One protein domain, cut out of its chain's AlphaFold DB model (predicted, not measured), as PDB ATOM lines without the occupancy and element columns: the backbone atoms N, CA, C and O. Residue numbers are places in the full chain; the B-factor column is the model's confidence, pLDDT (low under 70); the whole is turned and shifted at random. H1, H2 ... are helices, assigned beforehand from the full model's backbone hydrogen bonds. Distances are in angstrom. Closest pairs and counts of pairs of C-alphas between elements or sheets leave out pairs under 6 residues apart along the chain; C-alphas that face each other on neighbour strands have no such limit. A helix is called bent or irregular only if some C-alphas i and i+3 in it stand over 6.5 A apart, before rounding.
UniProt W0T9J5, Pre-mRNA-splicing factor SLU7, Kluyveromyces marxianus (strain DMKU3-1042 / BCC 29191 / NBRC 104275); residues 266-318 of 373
ATOM      1  N   ALA A 266      10.939  49.962  96.256       93.44
ATOM      2  CA  ALA A 266      11.394  48.576  96.233       93.44
ATOM      3  C   ALA A 266      11.061  47.876  94.902       93.44
ATOM      4  O   ALA A 266      11.847  47.055  94.426       93.44
ATOM      5  N   LEU A 267       9.931  48.226  94.272       94.19
ATOM      6  CA  LEU A 267       9.587  47.741  92.932       94.19
ATOM      7  C   LEU A 267      10.541  48.314  91.884       94.19
ATOM      8  O   LEU A 267      11.046  47.566  91.052       94.19
ATOM      9  N   GLN A 268      10.837  49.614  91.963       91.56
ATOM     10  CA  GLN A 268      11.766  50.275  91.042       91.56
ATOM     11  C   GLN A 268      13.163  49.647  91.123       91.56
ATOM     12  O   GLN A 268      13.754  49.304  90.102       91.56
ATOM     13  N   VAL A 269      13.660  49.401  92.339       93.50
ATOM     14  CA  VAL A 269      14.934  48.703  92.567       93.50
ATOM     15  C   VAL A 269      14.887  47.263  92.041       93.50
ATOM     16  O   VAL A 269      15.881  46.777  91.501       93.50
ATOM     17  N   GLY A 270      13.745  46.577  92.147       93.50
ATOM     18  CA  GLY A 270      13.529  45.259  91.542       93.50
ATOM     19  C   GLY A 270      13.705  45.274  90.021       93.50
ATOM     20  O   GLY A 270      14.494  44.489  89.491       93.50
ATOM     21  N   VAL A 271      13.055  46.224  89.343       92.25
ATOM     22  CA  VAL A 271      13.164  46.429  87.888       92.25
ATOM     23  C   VAL A 271      14.605  46.750  87.485       92.25
ATOM     24  O   VAL A 271      15.140  46.143  86.557       92.25
ATOM     25  N   ILE A 272      15.282  47.642  88.218       92.12
ATOM     26  CA  ILE A 272      16.691  47.974  87.961       92.12
ATOM     27  C   ILE A 272      17.578  46.732  88.115       92.12
ATOM     28  O   ILE A 272      18.419  46.465  87.260       92.12
ATOM     29  N   ASN A 273      17.378  45.927  89.161       93.06
ATOM     30  CA  ASN A 273      18.148  44.699  89.378       93.06
ATOM     31  C   ASN A 273      17.930  43.652  88.276       93.06
ATOM     32  O   ASN A 273      18.842  42.893  87.940       93.06
ATOM     33  N   GLU A 274      16.729  43.563  87.709       92.00
ATOM     34  CA  GLU A 274      16.476  42.739  86.525       92.00
ATOM     35  C   GLU A 274      17.187  43.294  85.294       92.00
ATOM     36  O   GLU A 274      17.844  42.536  84.576       92.00
ATOM     37  N   ARG A 275      17.157  44.615  85.095       90.31
ATOM     38  CA  ARG A 275      17.836  45.273  83.976       90.31
ATOM     39  C   ARG A 275      19.349  45.095  84.021       90.31
ATOM     40  O   ARG A 275      19.952  44.735  83.015       90.31
ATOM     41  N   VAL A 276      19.951  45.266  85.194       91.56
ATOM     42  CA  VAL A 276      21.382  45.031  85.434       91.56
ATOM     43  C   VAL A 276      21.764  43.602  85.040       91.56
ATOM     44  O   VAL A 276      22.757  43.396  84.342       91.56
ATOM     45  N   ARG A 277      20.941  42.609  85.410       89.62
ATOM     46  CA  ARG A 277      21.146  41.204  85.017       89.62
ATOM     47  C   ARG A 277      21.022  41.001  83.507       89.62
ATOM     48  O   ARG A 277      21.816  40.263  82.933       89.62
ATOM     49  N   GLN A 278      20.076  41.668  82.848       90.38
ATOM     50  CA  GLN A 278      19.958  41.628  81.387       90.38
ATOM     51  C   GLN A 278      21.174  42.254  80.693       90.38
ATOM     52  O   GLN A 278      21.658  41.696  79.712       90.38
ATOM     53  N   GLU A 279      21.685  43.386  81.185       89.44
ATOM     54  CA  GLU A 279      22.883  44.029  80.630       89.44
ATOM     55  C   GLU A 279      24.120  43.142  80.807       89.44
ATOM     56  O   GLU A 279      24.886  42.986  79.859       89.44
ATOM     57  N   ALA A 280      24.265  42.486  81.964       89.12
ATOM     58  CA  ALA A 280      25.323  41.503  82.211       89.12
ATOM     59  C   ALA A 280      25.268  40.323  81.223       89.12
ATOM     60  O   ALA A 280      26.288  39.883  80.693       89.12
ATOM     61  N   LEU A 281      24.061  39.818  80.943       88.38
ATOM     62  CA  LEU A 281      23.862  38.751  79.961       88.38
ATOM     63  C   LEU A 281      24.188  39.227  78.537       88.38
ATOM     64  O   LEU A 281      24.822  38.488  77.786       88.38
ATOM     65  N   LYS A 282      23.802  40.460  78.173       89.19
ATOM     66  CA  LYS A 282      24.101  41.068  76.862       89.19
ATOM     67  C   LYS A 282      25.594  41.306  76.652       89.19
ATOM     68  O   LYS A 282      26.074  41.116  75.540       89.19
ATOM     69  N   SER A 283      26.329  41.685  77.696       86.75
ATOM     70  CA  SER A 283      27.788  41.823  77.633       86.75
ATOM     71  C   SER A 283      28.526  40.478  77.626       86.75
ATOM     72  O   SER A 283      29.749  40.451  77.534       86.75
ATOM     73  N   GLY A 284      27.804  39.350  77.686       85.38
ATOM     74  CA  GLY A 284      28.383  38.005  77.668       85.38
ATOM     75  C   GLY A 284      29.014  37.592  78.999       85.38
ATOM     76  O   GLY A 284      29.691  36.568  79.075       85.38
ATOM     77  N   VAL A 285      28.787  38.363  80.064       82.31
ATOM     78  CA  VAL A 285      29.398  38.147  81.369       82.31
ATOM     79  C   VAL A 285      28.586  37.121  82.163       82.31
ATOM     80  O   VAL A 285      27.507  37.407  82.678       82.31
ATOM     81  N   LYS A 286      29.115  35.898  82.288       78.75
ATOM     82  CA  LYS A 286      28.485  34.815  83.064       78.75
ATOM     83  C   LYS A 286      28.922  34.817  84.518       78.75
ATOM     84  O   LYS A 286      30.105  34.951  84.818       78.75
ATOM     85  N   ASP A 287      27.994  34.529  85.425       72.19
ATOM     86  CA  ASP A 287      28.214  34.626  86.874       72.19
ATOM     87  C   ASP A 287      29.302  33.681  87.422       72.19
ATOM     88  O   ASP A 287      29.998  34.020  88.377       72.19
ATOM     89  N   PHE A 288      29.574  32.565  86.742       77.75
ATOM     90  CA  PHE A 288      30.567  31.571  87.175       77.75
ATOM     91  C   PHE A 288      32.006  31.816  86.670       77.75
ATOM     92  O   PHE A 288      32.936  31.198  87.178       77.75
ATOM     93  N   GLU A 289      32.228  32.711  85.696       81.69
ATOM     94  CA  GLU A 289      33.554  32.933  85.080       81.69
ATOM     95  C   GLU A 289      34.310  34.104  85.725       81.69
ATOM     96  O   GLU A 289      33.751  35.172  85.919       81.69
ATOM     97  N   VAL A 290      35.595  33.987  86.055       81.81
ATOM     98  CA  VAL A 290      36.329  35.121  86.655       81.81
ATOM     99  C   VAL A 290      36.660  36.163  85.575       81.81
ATOM    100  O   VAL A 290      37.705  36.090  84.936       81.81
ATOM    101  N   ASN A 291      35.766  37.135  85.366       81.31
ATOM    102  CA  ASN A 291      35.945  38.257  84.439       81.31
ATOM    103  C   ASN A 291      35.985  39.595  85.208       81.31
ATOM    104  O   ASN A 291      35.166  39.833  86.095       81.31
ATOM    105  N   LYS A 292      36.931  40.478  84.862       83.50
ATOM    106  CA  LYS A 292      37.084  41.824  85.447       83.50
ATOM    107  C   LYS A 292      35.905  42.742  85.112       83.50
ATOM    108  O   LYS A 292      35.538  43.588  85.922       83.50
ATOM    109  N   GLU A 293      35.281  42.540  83.954       82.62
ATOM    110  CA  GLU A 293      34.152  43.345  83.464       82.62
ATOM    111  C   GLU A 293      32.876  43.157  84.297       82.62
ATOM    112  O   GLU A 293      31.989  44.007  84.278       82.62
ATOM    113  N   LYS A 294      32.812  42.099  85.117       83.00
ATOM    114  CA  LYS A 294      31.719  41.847  86.068       83.00
ATOM    115  C   LYS A 294      31.433  43.009  86.993       83.00
ATOM    116  O   LYS A 294      30.273  43.276  87.281       83.00
ATOM    117  N   LEU A 295      32.475  43.704  87.442       84.88
ATOM    118  CA  LEU A 295      32.333  44.826  88.365       84.88
ATOM    119  C   LEU A 295      31.447  45.931  87.774       84.88
ATOM    120  O   LEU A 295      30.696  46.567  88.508       84.88
ATOM    121  N   ASN A 296      31.447  46.092  86.448       86.19
ATOM    122  CA  ASN A 296      30.611  47.069  85.750       86.19
ATOM    123  C   ASN A 296      29.122  46.683  85.756       86.19
ATOM    124  O   ASN A 296      28.267  47.550  85.568       86.19
ATOM    125  N   HIS A 297      28.811  45.405  85.995       86.44
ATOM    126  CA  HIS A 297      27.479  44.804  85.921       86.44
ATOM    127  C   HIS A 297      26.865  44.424  87.271       86.44
ATOM    128  O   HIS A 297      25.856  43.730  87.321       86.44
ATOM    129  N   VAL A 298      27.426  44.919  88.376       89.12
ATOM    130  CA  VAL A 298      26.838  44.773  89.713       89.12
ATOM    131  C   VAL A 298      26.135  46.070  90.112       89.12
ATOM    132  O   VAL A 298      26.772  47.120  90.205       89.12
ATOM    133  N   PHE A 299      24.830  45.997  90.400       90.12
ATOM    134  CA  PHE A 299      24.026  47.167  90.787       90.12
ATOM    135  C   PHE A 299      24.574  47.858  92.039       90.12
ATOM    136  O   PHE A 299      24.770  49.067  92.043       90.12
ATOM    137  N   ALA A 300      24.908  47.076  93.071       91.06
ATOM    138  CA  ALA A 300      25.458  47.596  94.321       91.06
ATOM    139  C   ALA A 300      26.811  48.312  94.146       91.06
ATOM    140  O   ALA A 300      27.158  49.155  94.967       91.06
ATOM    141  N   ALA A 301      27.568  47.990  93.091       90.81
ATOM    142  CA  ALA A 301      28.843  48.638  92.800       90.81
ATOM    143  C   ALA A 301      28.660  49.947  92.017       90.81
ATOM    144  O   ALA A 301      29.374  50.910  92.271       90.81
ATOM    145  N   ASN A 302      27.696  49.993  91.088       91.50
ATOM    146  CA  ASN A 302      27.487  51.131  90.187       91.50
ATOM    147  C   ASN A 302      26.019  51.604  90.153       91.50
ATOM    148  O   ASN A 302      25.408  51.599  89.082       91.50
ATOM    149  N   PRO A 303      25.429  52.038  91.281       92.94
ATOM    150  CA  PRO A 303      23.999  52.344  91.346       92.94
ATOM    151  C   PRO A 303      23.596  53.517  90.435       92.94
ATOM    152  O   PRO A 303      22.596  53.435  89.726       92.94
ATOM    153  N   THR A 304      24.411  54.576  90.382       93.06
ATOM    154  CA  THR A 304      24.141  55.788  89.586       93.06
ATOM    155  C   THR A 304      24.228  55.549  88.081       93.06
ATOM    156  O   THR A 304      23.448  56.118  87.324       93.06
ATOM    157  N   LYS A 305      25.134  54.672  87.622       92.12
ATOM    158  CA  LYS A 305      25.228  54.281  86.205       92.12
ATOM    159  C   LYS A 305      23.889  53.715  85.725       92.12
ATOM    160  O   LYS A 305      23.377  54.138  84.694       92.12
ATOM    161  N   TYR A 306      23.336  52.764  86.476       91.75
ATOM    162  CA  TYR A 306      22.091  52.089  86.110       91.75
ATOM    163  C   TYR A 306      20.857  52.978  86.283       91.75
ATOM    164  O   TYR A 306      19.928  52.878  85.488       91.75
ATOM    165  N   GLU A 307      20.868  53.889  87.255       91.69
ATOM    166  CA  GLU A 307      19.823  54.908  87.401       91.69
ATOM    167  C   GLU A 307      19.799  55.871  86.202       91.69
ATOM    168  O   GLU A 307      18.748  56.066  85.589       91.69
ATOM    169  N   LEU A 308      20.958  56.394  85.784       93.12
ATOM    170  CA  LEU A 308      21.069  57.244  84.594       93.12
ATOM    171  C   LEU A 308      20.668  56.507  83.312       93.12
ATOM    172  O   LEU A 308      19.984  57.090  82.471       93.12
ATOM    173  N   LEU A 309      21.050  55.234  83.168       89.44
ATOM    174  CA  LEU A 309      20.645  54.409  82.028       89.44
ATOM    175  C   LEU A 309      19.119  54.274  81.960       89.44
ATOM    176  O   LEU A 309      18.534  54.626  80.939       89.44
ATOM    177  N   MET A 310      18.460  53.895  83.057       88.81
ATOM    178  CA  MET A 310      16.993  53.808  83.120       88.81
ATOM    179  C   MET A 310      16.311  55.152  82.833       88.81
ATOM    180  O   MET A 310      15.304  55.221  82.124       88.81
ATOM    181  N   ARG A 311      16.868  56.253  83.348       90.88
ATOM    182  CA  ARG A 311      16.349  57.600  83.086       90.88
ATOM    183  C   ARG A 311      16.505  58.006  81.618       90.88
ATOM    184  O   ARG A 311      15.620  58.645  81.056       90.88
ATOM    185  N   SER A 312      17.618  57.639  80.990       90.88
ATOM    186  CA  SER A 312      17.852  57.922  79.572       90.88
ATOM    187  C   SER A 312      16.910  57.121  78.669       90.88
ATOM    188  O   SER A 312      16.359  57.671  77.717       90.88
ATOM    189  N   GLU A 313      16.639  55.861  79.020       84.38
ATOM    190  CA  GLU A 313      15.716  54.990  78.290       84.38
ATOM    191  C   GLU A 313      14.277  55.510  78.392       84.38
ATOM    192  O   GLU A 313      13.633  55.738  77.370       84.38
ATOM    193  N   THR A 314      13.802  55.835  79.597       83.75
ATOM    194  CA  THR A 314      12.468  56.436  79.799       83.75
ATOM    195  C   THR A 314      12.306  57.789  79.085       83.75
ATOM    196  O   THR A 314      11.243  58.089  78.528       83.75
ATOM    197  N   GLY A 315      13.370  58.598  79.011       80.81
ATOM    198  CA  GLY A 315      13.415  59.817  78.190       80.81
ATOM    199  C   GLY A 315      13.335  59.547  76.676       80.81
ATOM    200  O   GLY A 315      12.706  60.298  75.925       80.81
ATOM    201  N   SER A 316      13.920  58.446  76.206       77.69
ATOM    202  CA  SER A 316      13.853  58.034  74.795       77.69
ATOM    203  C   SER A 316      12.503  57.398  74.416       77.69
ATOM    204  O   SER A 316      11.978  57.623  73.325       77.69
ATOM    205  N   GLU A 317      11.869  56.672  75.336       72.94
ATOM    206  CA  GLU A 317      10.535  56.091  75.139       72.94
ATOM    207  C   GLU A 317       9.430  57.155  75.140       72.94
ATOM    208  O   GLU A 317       8.465  57.063  74.381       72.94
ATOM    209  N   SER A 318       9.570  58.195  75.966       67.94
ATOM    210  CA  SER A 318       8.636  59.327  75.973       67.94
ATOM    211  C   SER A 318       8.749  60.189  74.711       67.94
ATOM    212  O   SER A 318       7.729  60.638  74.192       67.94
TER     213      SER A 318
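Overview. This is residues 266 to 318 of the 373 residues of the protein "Pre-mRNA-splicing factor SLU7" of Kluyveromyces marxianus (strain DMKU3-1042 / BCC 29191 / NBRC 104275) (UniProt W0T9J5). The longest helix, H1, is the backbone of the picture: the short helix H2 folds back beside its second half as a loose helical hairpin, and H3 packs across the middle of H1, about perpendicular to it. The last residues of H3, 311 to 318, stick out. The printed part has 53 residues with three named helices, in the order H1, H2, H3, and no named strand; the class is all helix. It is only just compact, close to loose, with a radius of gyration of the C-alphas of 11.7 A, and elongated, spanning 37 by 22 by 15 A.

Arrangement. Start from H1, residues 266 to 282. With residues 276 to 280 alone it touches H2, residues 292 to 297; the closest C-alphas, of Ala 280 and His 297, are 5.4 A apart. This hairpin runs opposite ways at a tilt of 35.1 degrees, only just steep. With residues 272 to 276 alone H1 touches residues 306 to 310 of H3, residues 303 to 318, about perpendicular at 88 degrees; the closest C-alphas, of Ile 272 and Tyr 306, are 7.0 A apart. H2 and H3 are near each other, with 5 pairs of C-alphas within 10 A. Every O i to N i+4 pair is within hydrogen-bond range in H1 and H3; in H2 0 of 2 are, beside 3 of 3 O i to N i+3 pairs.

Along the chain. Find C-alpha 266 at (11.394, 48.576, 96.233); from there H1 runs 24.4 A to C-alpha 282. H2 begins at C-alpha 292, (37.084, 41.824, 85.447), and is 10.1 A long; it is neither bent nor irregular, but only just: C-alphas 292 and 295 are 6.3 A apart. H3 runs 22.8 A from C-alpha 303 to C-alpha 318 at (8.636, 59.327, 75.973).

Size, cuts and confidence. The C-alphas of Val 290 and Ser 318 are the two farthest apart, 38.3 A. The printed part has no cut; the link from H1 to H2 is short, that from H2 to H3 tight. Mean pLDDT of the printed part is 87.2; look at residue 318 for the one value under 70.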